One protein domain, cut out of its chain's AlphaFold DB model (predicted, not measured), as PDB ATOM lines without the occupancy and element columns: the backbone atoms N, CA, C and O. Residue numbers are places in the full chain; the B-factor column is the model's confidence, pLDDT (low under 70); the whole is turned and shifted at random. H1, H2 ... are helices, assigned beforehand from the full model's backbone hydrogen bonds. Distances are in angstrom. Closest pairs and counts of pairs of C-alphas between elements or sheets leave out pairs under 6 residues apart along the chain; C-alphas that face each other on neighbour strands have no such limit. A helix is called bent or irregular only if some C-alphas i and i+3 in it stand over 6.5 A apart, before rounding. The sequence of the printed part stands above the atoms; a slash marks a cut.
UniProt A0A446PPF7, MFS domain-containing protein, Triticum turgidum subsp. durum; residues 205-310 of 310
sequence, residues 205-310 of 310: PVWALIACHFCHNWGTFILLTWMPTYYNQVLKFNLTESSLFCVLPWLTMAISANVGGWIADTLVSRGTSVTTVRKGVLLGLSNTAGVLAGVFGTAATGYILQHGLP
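AT A GLANCE: This is residues 205 to 310 of the 310 residues of the protein "MFS domain-containing protein" of Triticum turgidum subsp. durum (UniProt A0A446PPF7). Long helices H1, H3 and H4 run roughly lengthwise in a loose rod, H3 opposite to the others, with short H2 at one end between H1 and H3. Residues 294 to 299 and 301 to 310 stick out. The printed part has 106 residues, with named helices H1, H2, H3, H4 in order and no named strand: all helix, loose, radius of gyration of the C-alphas 17.3 A, spanning 58 by 27 by 26 A.

IN THESE COORDINATES: Find C-alpha 205 at (275.580, 240.303, 318.312); H1 runs 41.1 A to residue 233, kinked 41 degrees near 226 and irregular, C-alphas 225 and 228 being 7.2 A apart. H2 is residues 239 to 245; H3, residues 247 to 269, 33.2 A. H4, residues 274 to 307, 47.5 A, ends at (242.654, 230.352, 286.419).

HOW THE PARTS SIT: In hairpin H1 and H2, residues 228 to 232 alone of H1 touch H2; closest C-alphas Tyr 231 and Ser 242, 5.2 A; steep tilt, 43 degrees, opposite ways. H2 and H3 meet only through their link. In hairpin H3 and H4, residues 260 to 268 touch 274 to 281 alone; closest C-alphas Ala 264 and Val 277, 6.0 A; shallow tilt, 28 degrees, opposite ways. H1 and H4 are close but not clearly touching, closest C-alphas Gly 219 and Ala 289, 7.3 A. H1 and H3 are near each other; H2 and H4 are apart. O i to N i+4 pairs are within hydrogen-bond range throughout H2, H3 and H4, and 23 of 25 in H1.

THE WHOLE: The farthest C-alphas, Gly 271 and Pro 310, are 59.0 A apart. The printed part has no cut, and its three links are tight. Look for pLDDT under 70 at residues 275 to 310.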
ATOM      1  N   PRO A 205     275.682 241.532 319.101       75.75
ATOM      2  CA  PRO A 205     275.580 240.303 318.312       75.75
ATOM      3  C   PRO A 205     274.547 239.299 318.837       75.75
ATOM      4  O   PRO A 205     273.968 238.562 318.045       75.75
ATOM      5  N   VAL A 206     274.287 239.277 320.148       78.62
ATOM      6  CA  VAL A 206     273.291 238.378 320.748       78.62
ATOM      7  C   VAL A 206     271.885 238.781 320.313       78.62
ATOM      8  O   VAL A 206     271.124 237.930 319.865       78.62
ATOM      9  N   TRP A 207     271.562 240.076 320.334       80.50
ATOM     10  CA  TRP A 207     270.269 240.581 319.858       80.50
ATOM     11  C   TRP A 207     270.060 240.365 318.358       80.50
ATOM     12  O   TRP A 207     268.968 239.980 317.946       80.50
ATOM     13  N   ALA A 208     271.108 240.531 317.546       74.19
ATOM     14  CA  ALA A 208     271.044 240.220 316.118       74.19
ATOM     15  C   ALA A 208     270.727 238.733 315.866       74.19
ATOM     16  O   ALA A 208     269.909 238.408 315.004       74.19
ATOM     17  N   LEU A 209     271.332 237.829 316.647       74.94
ATOM     18  CA  LEU A 209     271.042 236.395 316.580       74.94
ATOM     19  C   LEU A 209     269.621 236.073 317.051       74.94
ATOM     20  O   LEU A 209     268.947 235.293 316.385       74.94
ATOM     21  N   ILE A 210     269.145 236.691 318.137       79.75
ATOM     22  CA  ILE A 210     267.767 236.518 318.629       79.75
ATOM     23  C   ILE A 210     266.761 236.940 317.553       79.75
ATOM     24  O   ILE A 210     265.861 236.168 317.232       79.75
ATOM     25  N   ALA A 211     266.933 238.122 316.955       76.62
ATOM     26  CA  ALA A 211     266.038 238.625 315.914       76.62
ATOM     27  C   ALA A 211     266.049 237.730 314.663       76.62
ATOM     28  O   ALA A 211     264.994 237.367 314.145       76.62
ATOM     29  N   CYS A 212     267.233 237.308 314.207       73.06
ATOM     30  CA  CYS A 212     267.354 236.388 313.077       73.06
ATOM     31  C   CYS A 212     266.683 235.038 313.370       73.06
ATOM     32  O   CYS A 212     265.916 234.530 312.548       73.06
ATOM     33  N   HIS A 213     266.926 234.479 314.557       76.31
ATOM     34  CA  HIS A 213     266.338 233.213 314.971       76.31
ATOM     35  C   HIS A 213     264.815 233.318 315.097       76.31
ATOM     36  O   HIS A 213     264.111 232.400 314.682       76.31
ATOM     37  N   PHE A 214     264.295 234.440 315.598       78.81
ATOM     38  CA  PHE A 214     262.862 234.714 315.646       78.81
ATOM     39  C   PHE A 214     262.242 234.721 314.244       78.81
ATOM     40  O   PHE A 214     261.311 233.957 313.999       78.81
ATOM     41  N   CYS A 215     262.786 235.505 313.307       76.50
ATOM     42  CA  CYS A 215     262.273 235.576 311.935       76.50
ATOM     43  C   CYS A 215     262.309 234.213 311.232       76.50
ATOM     44  O   CYS A 215     261.351 233.836 310.555       76.50
ATOM     45  N   HIS A 216     263.395 233.457 311.423       75.06
ATOM     46  CA  HIS A 216     263.526 232.108 310.883       75.06
ATOM     47  C   HIS A 216     262.450 231.169 311.445       75.06
ATOM     48  O   HIS A 216     261.691 230.585 310.677       75.06
ATOM     49  N   ASN A 217     262.331 231.070 312.775       79.12
ATOM     50  CA  ASN A 217     261.332 230.205 313.408       79.12
ATOM     51  C   ASN A 217     259.904 230.615 313.042       79.12
ATOM     52  O   ASN A 217     259.077 229.746 312.786       79.12
ATOM     53  N   TRP A 218     259.615 231.916 312.985       79.06
ATOM     54  CA  TRP A 218     258.305 232.428 312.591       79.06
ATOM     55  C   TRP A 218     257.903 231.926 311.201       79.06
ATOM     56  O   TRP A 218     256.847 231.311 311.048       79.06
ATOM     57  N   GLY A 219     258.774 232.112 310.202       78.94
ATOM     58  CA  GLY A 219     258.533 231.625 308.843       78.94
ATOM     59  C   GLY A 219     258.387 230.105 308.789       78.94
ATOM     60  O   GLY A 219     257.409 229.592 308.246       78.94
ATOM     61  N   THR A 220     259.315 229.374 309.410       78.38
ATOM     62  CA  THR A 220     259.300 227.907 309.420       78.38
ATOM     63  C   THR A 220     258.043 227.346 310.083       78.38
ATOM     64  O   THR A 220     257.440 226.420 309.540       78.38
ATOM     65  N   PHE A 221     257.602 227.895 311.220       81.50
ATOM     66  CA  PHE A 221     256.412 227.398 311.912       81.50
ATOM     67  C   PHE A 221     255.112 227.781 311.215       81.50
ATOM     68  O   PHE A 221     254.204 226.951 311.186       81.50
ATOM     69  N   ILE A 222     255.009 228.961 310.598       82.19
ATOM     70  CA  ILE A 222     253.838 229.289 309.772       82.19
ATOM     71  C   ILE A 222     253.700 228.283 308.631       82.19
ATOM     72  O   ILE A 222     252.634 227.687 308.467       82.19
ATOM     73  N   LEU A 223     254.786 228.042 307.893       81.19
ATOM     74  CA  LEU A 223     254.793 227.089 306.787       81.19
ATOM     75  C   LEU A 223     254.486 225.667 307.272       81.19
ATOM     76  O   LEU A 223     253.649 224.993 306.690       81.19
ATOM     77  N   LEU A 224     255.083 225.219 308.375       78.69
ATOM     78  CA  LEU A 224     254.818 223.891 308.938       78.69
ATOM     79  C   LEU A 224     253.345 223.677 309.309       78.69
ATOM     80  O   LEU A 224     252.813 222.576 309.154       78.69
ATOM     81  N   THR A 225     252.715 224.716 309.851       81.06
ATOM     82  CA  THR A 225     251.446 224.567 310.559       81.06
ATOM     83  C   THR A 225     250.244 224.881 309.671       81.06
ATOM     84  O   THR A 225     249.254 224.153 309.700       81.06
ATOM     85  N   TRP A 226     250.340 225.924 308.845       83.62
ATOM     86  CA  TRP A 226     249.225 226.409 308.031       83.62
ATOM     87  C   TRP A 226     249.286 225.977 306.570       83.62
ATOM     88  O   TRP A 226     248.250 225.988 305.911       83.62
ATOM     89  N   MET A 227     250.443 225.566 306.047       84.44
ATOM     90  CA  MET A 227     250.566 225.213 304.627       84.44
ATOM     91  C   MET A 227     249.650 224.056 304.202       84.44
ATOM     92  O   MET A 227     248.945 224.239 303.208       84.44
ATOM     93  N   PRO A 228     249.551 222.924 304.938       83.00
ATOM     94  CA  PRO A 228     248.628 221.857 304.549       83.00
ATOM     95  C   PRO A 228     247.172 222.338 304.537       83.00
ATOM     96  O   PRO A 228     246.414 222.042 303.618       83.00
ATOM     97  N   THR A 229     246.798 223.143 305.538       85.00
ATOM     98  CA  THR A 229     245.452 223.722 305.653       85.00
ATOM     99  C   THR A 229     245.167 224.714 304.525       85.00
ATOM    100  O   THR A 229     244.069 224.708 303.984       85.00
ATOM    101  N   TYR A 230     246.142 225.532 304.123       86.25
ATOM    102  CA  TYR A 230     246.005 226.477 303.013       86.25
ATOM    103  C   TYR A 230     245.789 225.752 301.678       86.25
ATOM    104  O   TYR A 230     244.861 226.082 300.939       86.25
ATOM    105  N   TYR A 231     246.588 224.720 301.395       85.75
ATOM    106  CA  TYR A 231     246.423 223.892 300.197       85.75
ATOM    107  C   TYR A 231     245.055 223.208 300.149       85.75
ATOM    108  O   TYR A 231     244.406 223.203 299.104       85.75
ATOM    109  N   ASN A 232     244.562 222.727 301.286       85.44
ATOM    110  CA  ASN A 232     243.260 222.079 301.338       85.44
ATOM    111  C   ASN A 232     242.080 223.066 301.285       85.44
ATOM    112  O   ASN A 232     241.151 222.890 300.502       85.44
ATOM    113  N   GLN A 233     242.091 224.118 302.106       83.56
ATOM    114  CA  GLN A 233     240.940 225.012 302.267       83.56
ATOM    115  C   GLN A 233     240.860 226.092 301.188       83.56
ATOM    116  O   GLN A 233     239.750 226.435 300.768       83.56
ATOM    117  N   VAL A 234     242.000 226.627 300.740       86.94
ATOM    118  CA  VAL A 234     242.059 227.719 299.753       86.94
ATOM    119  C   VAL A 234     242.255 227.160 298.352       86.94
ATOM    120  O   VAL A 234     241.432 227.435 297.484       86.94
ATOM    121  N   LEU A 235     243.282 226.328 298.140       83.88
ATOM    122  CA  LEU A 235     243.565 225.742 296.818       83.88
ATOM    123  C   LEU A 235     242.695 224.519 296.484       83.88
ATOM    124  O   LEU A 235     242.761 224.016 295.368       83.88
ATOM    125  N   LYS A 236     241.860 224.061 297.427       85.44
ATOM    126  CA  LYS A 236     240.905 222.949 297.259       85.44
ATOM    127  C   LYS A 236     241.548 221.602 296.905       85.44
ATOM    128  O   LYS A 236     240.851 220.706 296.434       85.44
ATOM    129  N   PHE A 237     242.840 221.424 297.184       86.00
ATOM    130  CA  PHE A 237     243.503 220.130 297.032       86.00
ATOM    131  C   PHE A 237     242.999 219.122 298.061       86.00
ATOM    132  O   PHE A 237     242.630 219.475 299.187       86.00
ATOM    133  N   ASN A 238     243.020 217.838 297.707       87.75
ATOM    134  CA  ASN A 238     242.669 216.797 298.669       87.75
ATOM    135  C   ASN A 238     243.747 216.673 299.770       87.75
ATOM    136  O   ASN A 238     244.828 217.265 299.692       87.75
ATOM    137  N   LEU A 239     243.447 215.927 300.838       82.62
ATOM    138  CA  LEU A 239     244.344 215.779 301.994       82.62
ATOM    139  C   LEU A 239     245.724 215.230 301.590       82.62
ATOM    140  O   LEU A 239     246.754 215.713 302.063       82.62
ATOM    141  N   THR A 240     245.744 214.230 300.709       85.69
ATOM    142  CA  THR A 240     246.967 213.561 300.253       85.69
ATOM    143  C   THR A 240     247.820 214.496 299.402       85.69
ATOM    144  O   THR A 240     249.005 214.656 299.682       85.69
ATOM    145  N   GLU A 241     247.222 215.168 298.421       83.62
ATOM    146  CA  GLU A 241     247.875 216.174 297.576       83.62
ATOM    147  C   GLU A 241     248.455 217.303 298.422       83.62
ATOM    148  O   GLU A 241     249.643 217.599 298.317       83.62
ATOM    149  N   SER A 242     247.649 217.870 299.325       83.81
ATOM    150  CA  SER A 242     248.076 218.944 300.229       83.81
ATOM    151  C   SER A 242     249.322 218.539 301.017       83.81
ATOM    152  O   SER A 242     250.267 219.310 301.143       83.81
ATOM    153  N   SER A 243     249.364 217.297 301.494       81.38
ATOM    154  CA  SER A 243     250.490 216.781 302.274       81.38
ATOM    155  C   SER A 243     251.731 216.509 301.417       81.38
ATOM    156  O   SER A 243     252.846 216.809 301.844       81.38
ATOM    157  N   LEU A 244     251.555 215.988 300.199       83.81
ATOM    158  CA  LEU A 244     252.649 215.736 299.257       83.81
ATOM    159  C   LEU A 244     253.283 217.038 298.758       83.81
ATOM    160  O   LEU A 244     254.509 217.135 298.712       83.81
ATOM    161  N   PHE A 245     252.489 218.068 298.461       82.94
ATOM    162  CA  PHE A 245     253.026 219.379 298.086       82.94
ATOM    163  C   PHE A 245     253.815 220.025 299.227       82.94
ATOM    164  O   PHE A 245     254.841 220.661 298.979       82.94
ATOM    165  N   CYS A 246     253.417 219.795 300.482       80.50
ATOM    166  CA  CYS A 246     254.179 220.256 301.640       80.50
ATOM    167  C   CYS A 246     255.567 219.614 301.761       80.50
ATOM    168  O   CYS A 246     256.403 220.174 302.462       80.50
ATOM    169  N   VAL A 247     255.858 218.489 301.097       80.94
ATOM    170  CA  VAL A 247     257.201 217.875 301.106       80.94
ATOM    171  C   VAL A 247     258.221 218.753 300.373       80.94
ATOM    172  O   VAL A 247     259.378 218.825 300.793       80.94
ATOM    173  N   LEU A 248     257.803 219.454 299.312       79.12
ATOM    174  CA  LEU A 248     258.707 220.213 298.442       79.12
ATOM    175  C   LEU A 248     259.468 221.321 299.189       79.12
ATOM    176  O   LEU A 248     260.692 221.363 299.059       79.12
ATOM    177  N   PRO A 249     258.838 222.182 300.015       77.25
ATOM    178  CA  PRO A 249     259.571 223.188 300.784       77.25
ATOM    179  C   PRO A 249     260.598 222.595 301.751       77.25
ATOM    180  O   PRO A 249     261.693 223.142 301.872       77.25
ATOM    181  N   TRP A 250     260.296 221.465 302.401       75.56
ATOM    182  CA  TRP A 250     261.245 220.802 303.307       75.56
ATOM    183  C   TRP A 250     262.427 220.199 302.558       75.56
ATOM    184  O   TRP A 250     263.564 220.323 303.013       75.56
ATOM    185  N   LEU A 251     262.176 219.592 301.396       74.62
ATOM    186  CA  LEU A 251     263.225 219.063 300.533       74.62
ATOM    187  C   LEU A 251     264.121 220.189 300.005       74.62
ATOM    188  O   LEU A 251     265.343 220.101 300.106       74.62
ATOM    189  N   THR A 252     263.521 221.277 299.518       77.44
ATOM    190  CA  THR A 252     264.246 222.477 299.085       77.44
ATOM    191  C   THR A 252     265.083 223.037 300.226       77.44
ATOM    192  O   THR A 252     266.266 223.297 300.035       77.44
ATOM    193  N   MET A 253     264.528 223.145 301.437       74.50
ATOM    194  CA  MET A 253     265.267 223.633 302.601       74.50
ATOM    195  C   MET A 253     266.445 222.719 302.963       74.50
ATOM    196  O   MET A 253     267.528 223.219 303.265       74.50
ATOM    197  N   ALA A 254     266.277 221.396 302.878       71.56
ATOM    198  CA  ALA A 254     267.357 220.438 303.102       71.56
ATOM    199  C   ALA A 254     268.478 220.579 302.056       71.56
ATOM    200  O   ALA A 254     269.654 220.625 302.421       71.56
ATOM    201  N   ILE A 255     268.138 220.703 300.770       74.25
ATOM    202  CA  ILE A 255     269.118 220.896 299.689       74.25
ATOM    203  C   ILE A 255     269.836 222.238 299.861       74.25
ATOM    204  O   ILE A 255     271.067 222.280 299.884       74.25
ATOM    205  N   SER A 256     269.091 223.330 300.053       75.31
ATOM    206  CA  SER A 256     269.650 224.672 300.240       75.31
ATOM    207  C   SER A 256     270.556 224.764 301.467       75.31
ATOM    208  O   SER A 256     271.585 225.430 301.397       75.31
ATOM    209  N   ALA A 257     270.229 224.078 302.566       71.06
ATOM    210  CA  ALA A 257     271.079 224.042 303.756       71.06
ATOM    211  C   ALA A 257     272.434 223.364 303.481       71.06
ATOM    212  O   ALA A 257     273.471 223.886 303.885       71.06
ATOM    213  N   ASN A 258     272.438 222.242 302.754       70.44
ATOM    214  CA  ASN A 258     273.670 221.531 302.397       70.44
ATOM    215  C   ASN A 258     274.515 222.318 301.385       70.44
ATOM    216  O   ASN A 258     275.722 222.465 301.573       70.44
ATOM    217  N   VAL A 259     273.886 222.879 300.346       75.56
ATOM    218  CA  VAL A 259     274.570 223.721 299.350       75.56
ATOM    219  C   VAL A 259     275.135 224.982 300.005       75.56
ATOM    220  O   VAL A 259     276.288 225.333 299.769       75.56
ATOM    221  N   GLY A 260     274.361 225.639 300.872       74.50
ATOM    222  CA  GLY A 260     274.806 226.811 301.624       74.50
ATOM    223  C   GLY A 260     275.983 226.505 302.550       74.50
ATOM    224  O   GLY A 260     276.923 227.297 302.611       74.50
ATOM    225  N   GLY A 261     275.972 225.343 303.213       70.62
ATOM    226  CA  GLY A 261     277.097 224.852 304.012       70.62
ATOM    227  C   GLY A 261     278.354 224.629 303.171       70.62
ATOM    228  O   GLY A 261     279.409 225.169 303.492       70.62
ATOM    229  N   TRP A 262     278.231 223.939 302.035       72.56
ATOM    230  CA  TRP A 262     279.353 223.702 301.123       72.56
ATOM    231  C   TRP A 262     279.952 225.001 300.559       72.56
ATOM    232  O   TRP A 262     281.176 225.154 300.507       72.56
ATOM    233  N   ILE A 263     279.108 225.969 300.183       76.31
ATOM    234  CA  ILE A 263     279.557 227.300 299.745       76.31
ATOM    235  C   ILE A 263     280.284 228.013 300.888       76.31
ATOM    236  O   ILE A 263     281.355 228.581 300.669       76.31
ATOM    237  N   ALA A 264     279.735 227.974 302.105       72.06
ATOM    238  CA  ALA A 264     280.352 228.599 303.268       72.06
ATOM    239  C   ALA A 264     281.741 228.009 303.559       72.06
ATOM    240  O   ALA A 264     282.707 228.763 303.690       72.06
ATOM    241  N   ASP A 265     281.867 226.683 303.571       74.94
ATOM    242  CA  ASP A 265     283.133 225.983 303.805       74.94
ATOM    243  C   ASP A 265     284.154 226.263 302.692       74.94
ATOM    244  O   ASP A 265     285.341 226.484 302.951       74.94
ATOM    245  N   THR A 266     283.695 226.350 301.441       76.00
ATOM    246  CA  THR A 266     284.538 226.726 300.296       76.00
ATOM    247  C   THR A 266     285.051 228.164 300.416       76.00
ATOM    248  O   THR A 266     286.211 228.443 300.124       76.00
ATOM    249  N   LEU A 267     284.220 229.104 300.873       76.50
ATOM    250  CA  LEU A 267     284.640 230.495 301.066       76.50
ATOM    251  C   LEU A 267     285.626 230.643 302.231       76.50
ATOM    252  O   LEU A 267     286.587 231.408 302.117       76.50
ATOM    253  N   VAL A 268     285.418 229.901 303.323       79.38
ATOM    254  CA  VAL A 268     286.328 229.888 304.479       79.38
ATOM    255  C   VAL A 268     287.671 229.253 304.114       79.38
ATOM    256  O   VAL A 268     288.712 229.834 304.409       79.38
ATOM    257  N   SER A 269     287.673 228.112 303.420       77.19
ATOM    258  CA  SER A 269     288.911 227.452 302.964       77.19
ATOM    259  C   SER A 269     289.710 228.294 301.964       77.19
ATOM    260  O   SER A 269     290.933 228.199 301.920       77.19
ATOM    261  N   ARG A 270     289.045 229.186 301.220       82.62
ATOM    262  CA  ARG A 270     289.680 230.196 300.356       82.62
ATOM    263  C   ARG A 270     290.193 231.435 301.106       82.62
ATOM    264  O   ARG A 270     290.620 232.392 300.468       82.62
ATOM    265  N   GLY A 271     290.150 231.442 302.439       80.75
ATOM    266  CA  GLY A 271     290.693 232.515 303.280       80.75
ATOM    267  C   GLY A 271     289.721 233.659 303.581       80.75
ATOM    268  O   GLY A 271     290.130 234.671 304.152       80.75
ATOM    269  N   THR A 272     288.433 233.531 303.240       77.56
ATOM    270  CA  THR A 272     287.430 234.544 303.612       77.56
ATOM    271  C   THR A 272     287.174 234.488 305.115       77.56
ATOM    272  O   THR A 272     287.000 233.410 305.685       77.56
ATOM    273  N   SER A 273     287.092 235.649 305.775       75.06
ATOM    274  CA  SER A 273     286.823 235.682 307.215       75.06
ATOM    275  C   SER A 273     285.496 234.984 307.552       75.06
ATOM    276  O   SER A 273     284.468 235.218 306.906       75.06
ATOM    277  N   VAL A 274     285.499 234.163 308.607       71.81
ATOM    278  CA  VAL A 274     284.313 233.423 309.079       71.81
ATOM    279  C   VAL A 274     283.139 234.369 309.346       71.81
ATOM    280  O   VAL A 274     281.986 234.042 309.070       71.81
ATOM    281  N   THR A 275     283.421 235.578 309.832       69.56
ATOM    282  CA  THR A 275     282.411 236.609 310.090       69.56
ATOM    283  C   THR A 275     281.761 237.111 308.801       69.56
ATOM    284  O   THR A 275     280.544 237.280 308.770       69.56
ATOM    285  N   THR A 276     282.534 237.323 307.734       69.50
ATOM    286  CA  THR A 276     282.010 237.750 306.424       69.50
ATOM    287  C   THR A 276     281.162 236.654 305.790       69.50
ATOM    288  O   THR A 276     280.058 236.935 305.332       69.50
ATOM    289  N   VAL A 277     281.627 235.401 305.836       69.19
ATOM    290  CA  VAL A 277     280.872 234.250 305.315       69.19
ATOM    291  C   VAL A 277     279.555 234.077 306.070       69.19
ATOM    292  O   VAL A 277     278.498 233.996 305.451       69.19
ATOM    293  N   ARG A 278     279.581 234.115 307.410       67.69
ATOM    294  CA  ARG A 278     278.364 234.020 308.233       67.69
ATOM    295  C   ARG A 278     277.389 235.162 307.958       67.69
ATOM    296  O   ARG A 278     276.200 234.899 307.816       67.69
ATOM    297  N   LYS A 279     277.868 236.405 307.830       64.38
ATOM    298  CA  LYS A 279     277.029 237.554 307.443       64.38
ATOM    299  C   LYS A 279     276.411 237.360 306.054       64.38
ATOM    300  O   LYS A 279     275.223 237.605 305.899       64.38
ATOM    301  N   GLY A 280     277.181 236.880 305.077       64.88
ATOM    302  CA  GLY A 280     276.697 236.604 303.720       64.88
ATOM    303  C   GLY A 280     275.626 235.512 303.674       64.88
ATOM    304  O   GLY A 280     274.585 235.703 303.053       64.88
ATOM    305  N   VAL A 281     275.826 234.407 304.397       65.81
ATOM    306  CA  VAL A 281     274.835 233.321 304.511       65.81
ATOM    307  C   VAL A 281     273.570 233.795 305.235       65.81
ATOM    308  O   VAL A 281     272.466 233.499 304.788       65.81
ATOM    309  N   LEU A 282     273.704 234.582 306.308       57.31
ATOM    310  CA  LEU A 282     272.570 235.177 307.031       57.31
ATOM    311  C   LEU A 282     271.761 236.145 306.150       57.31
ATOM    312  O   LEU A 282     270.529 236.122 306.177       57.31
ATOM    313  N   LEU A 283     272.437 236.962 305.339       57.00
ATOM    314  CA  LEU A 283     271.799 237.846 304.357       57.00
ATOM    315  C   LEU A 283     271.122 237.044 303.232       57.00
ATOM    316  O   LEU A 283     270.006 237.369 302.836       57.00
ATOM    317  N   GLY A 284     271.746 235.956 302.770       57.41
ATOM    318  CA  GLY A 284     271.177 235.032 301.786       57.41
ATOM    319  C   GLY A 284     269.922 234.312 302.289       57.41
ATOM    320  O   GLY A 284     268.921 234.261 301.580       57.41
ATOM    321  N   LEU A 285     269.918 233.822 303.533       52.78
ATOM    322  CA  LEU A 285     268.752 233.195 304.175       52.78
ATOM    323  C   LEU A 285     267.601 234.190 304.389       52.78
ATOM    324  O   LEU A 285     266.442 233.843 304.167       52.78
ATOM    325  N   SER A 286     267.921 235.436 304.749       48.69
ATOM    326  CA  SER A 286     266.937 236.522 304.877       48.69
ATOM    327  C   SER A 286     266.297 236.859 303.524       48.69
ATOM    328  O   SER A 286     265.077 236.989 303.430       48.69
ATOM    329  N   ASN A 287     267.103 236.899 302.457       45.28
ATOM    330  CA  ASN A 287     266.603 237.041 301.092       45.28
ATOM    331  C   ASN A 287     265.810 235.815 300.637       45.28
ATOM    332  O   ASN A 287     264.813 235.982 299.963       45.28
ATOM    333  N   THR A 288     266.170 234.593 301.026       51.53
ATOM    334  CA  THR A 288     265.440 233.388 300.590       51.53
ATOM    335  C   THR A 288     264.061 233.293 301.250       51.53
ATOM    336  O   THR A 288     263.100 232.929 300.585       51.53
ATOM    337  N   ALA A 289     263.917 233.687 302.520       45.56
ATOM    338  CA  ALA A 289     262.606 233.771 303.175       45.56
ATOM    339  C   ALA A 289     261.706 234.852 302.540       45.56
ATOM    340  O   ALA A 289     260.522 234.604 302.311       45.56
ATOM    341  N   GLY A 290     262.268 236.020 302.199       45.97
ATOM    342  CA  GLY A 290     261.546 237.094 301.502       45.97
ATOM    343  C   GLY A 290     261.232 236.777 300.034       45.97
ATOM    344  O   GLY A 290     260.133 237.054 299.563       45.97
ATOM    345  N   VAL A 291     262.163 236.139 299.322       47.22
ATOM    346  CA  VAL A 291     262.025 235.747 297.914       47.22
ATOM    347  C   VAL A 291     261.099 234.549 297.775       47.22
ATOM    348  O   VAL A 291     260.276 234.567 296.877       47.22
ATOM    349  N   LEU A 292     261.131 233.544 298.655       50.44
ATOM    350  CA  LEU A 292     260.153 232.452 298.605       50.44
ATOM    351  C   LEU A 292     258.747 232.962 298.927       50.44
ATOM    352  O   LEU A 292     257.824 232.650 298.185       50.44
ATOM    353  N   ALA A 293     258.572 233.802 299.951       49.84
ATOM    354  CA  ALA A 293     257.276 234.433 300.219       49.84
ATOM    355  C   ALA A 293     256.794 235.292 299.030       49.84
ATOM    356  O   ALA A 293     255.623 235.228 298.660       49.84
ATOM    357  N   GLY A 294     257.701 236.035 298.388       37.72
ATOM    358  CA  GLY A 294     257.413 236.848 297.205       37.72
ATOM    359  C   GLY A 294     257.124 236.035 295.942       37.72
ATOM    360  O   GLY A 294     256.198 236.372 295.212       37.72
ATOM    361  N   VAL A 295     257.861 234.949 295.694       49.47
ATOM    362  CA  VAL A 295     257.715 234.049 294.536       49.47
ATOM    363  C   VAL A 295     256.470 233.188 294.678       49.47
ATOM    364  O   VAL A 295     255.713 233.073 293.723       49.47
ATOM    365  N   PHE A 296     256.185 232.642 295.864       56.50
ATOM    366  CA  PHE A 296     254.910 231.969 296.113       56.50
ATOM    367  C   PHE A 296     253.742 232.955 296.026       56.50
ATOM    368  O   PHE A 296     252.716 232.614 295.447       56.50
ATOM    369  N   GLY A 297     253.905 234.189 296.515       49.66
ATOM    370  CA  GLY A 297     252.905 235.249 296.374       49.66
ATOM    371  C   GLY A 297     252.633 235.634 294.917       49.66
ATOM    372  O   GLY A 297     251.476 235.715 294.511       49.66
ATOM    373  N   THR A 298     253.672 235.811 294.099       47.19
ATOM    374  CA  THR A 298     253.532 236.146 292.669       47.19
ATOM    375  C   THR A 298     253.082 234.964 291.822       47.19
ATOM    376  O   THR A 298     252.258 235.160 290.936       47.19
ATOM    377  N   ALA A 299     253.527 233.740 292.111       52.62
ATOM    378  CA  ALA A 299     253.047 232.532 291.441       52.62
ATOM    379  C   ALA A 299     251.578 232.242 291.781       52.62
ATOM    380  O   ALA A 299     250.804 231.923 290.884       52.62
ATOM    381  N   ALA A 300     251.166 232.422 293.041       55.31
ATOM    382  CA  ALA A 300     249.765 232.315 293.443       55.31
ATOM    383  C   ALA A 300     248.913 233.421 292.802       55.31
ATOM    384  O   ALA A 300     247.851 233.131 292.265       55.31
ATOM    385  N   THR A 301     249.398 234.667 292.777       55.25
ATOM    386  CA  THR A 301     248.703 235.788 292.117       55.25
ATOM    387  C   THR A 301     248.589 235.565 290.607       55.25
ATOM    388  O   THR A 301     247.522 235.763 290.039       55.25
ATOM    389  N   GLY A 302     249.654 235.097 289.954       46.50
ATOM    390  CA  GLY A 302     249.661 234.776 288.526       46.50
ATOM    391  C   GLY A 302     248.752 233.597 288.178       46.50
ATOM    392  O   GLY A 302     248.033 233.657 287.188       46.50
ATOM    393  N   TYR A 303     248.720 232.562 289.020       55.84
ATOM    394  CA  TYR A 303     247.809 231.431 288.857       55.84
ATOM    395  C   TYR A 303     246.344 231.847 289.044       55.84
ATOM    396  O   TYR A 303     245.511 231.475 288.225       55.84
ATOM    397  N   ILE A 304     246.041 232.676 290.051       59.97
ATOM    398  CA  ILE A 304     244.700 233.241 290.280       59.97
ATOM    399  C   ILE A 304     244.270 234.091 289.075       59.97
ATOM    400  O   ILE A 304     243.217 233.841 288.503       59.97
ATOM    401  N   LEU A 305     245.118 235.008 288.601       55.28
ATOM    402  CA  LEU A 305     244.824 235.839 287.425       55.28
ATOM    403  C   LEU A 305     244.622 235.033 286.129       55.28
ATOM    404  O   LEU A 305     243.947 235.511 285.222       55.28
ATOM    405  N   GLN A 306     245.201 233.832 286.025       56.50
ATOM    406  CA  GLN A 306     245.052 232.957 284.858       56.50
ATOM    407  C   GLN A 306     243.911 231.932 284.983       56.50
ATOM    408  O   GLN A 306     243.409 231.488 283.953       56.50
ATOM    409  N   HIS A 307     243.518 231.526 286.198       65.19
ATOM    410  CA  HIS A 307     242.654 230.352 286.419       65.19
ATOM    411  C   HIS A 307     241.467 230.571 287.371       65.19
ATOM    412  O   HIS A 307     240.710 229.628 287.603       65.19
ATOM    413  N   GLY A 308     241.235 231.769 287.911       44.69
ATOM    414  CA  GLY A 308     239.974 232.021 288.607       44.69
ATOM    415  C   GLY A 308     239.766 233.473 289.029       44.69
ATOM    416  O   GLY A 308     240.639 234.096 289.616       44.69
ATOM    417  N   LEU A 309     238.580 234.035 288.841       41.53
ATOM    418  CA  LEU A 309     237.275 233.367 288.889       41.53
ATOM    419  C   LEU A 309     236.295 234.005 287.881       41.53
ATOM    420  O   LEU A 309     236.606 235.076 287.360       41.53
ATOM    421  N   PRO A 310     235.161 233.340 287.572       51.78
ATOM    422  CA  PRO A 310     234.049 233.937 286.821       51.78
ATOM    423  C   PRO A 310     233.608 235.306 287.351       51.78
ATOM    424  O   PRO A 310     233.729 235.538 288.578       51.78
TER     425      PRO A 310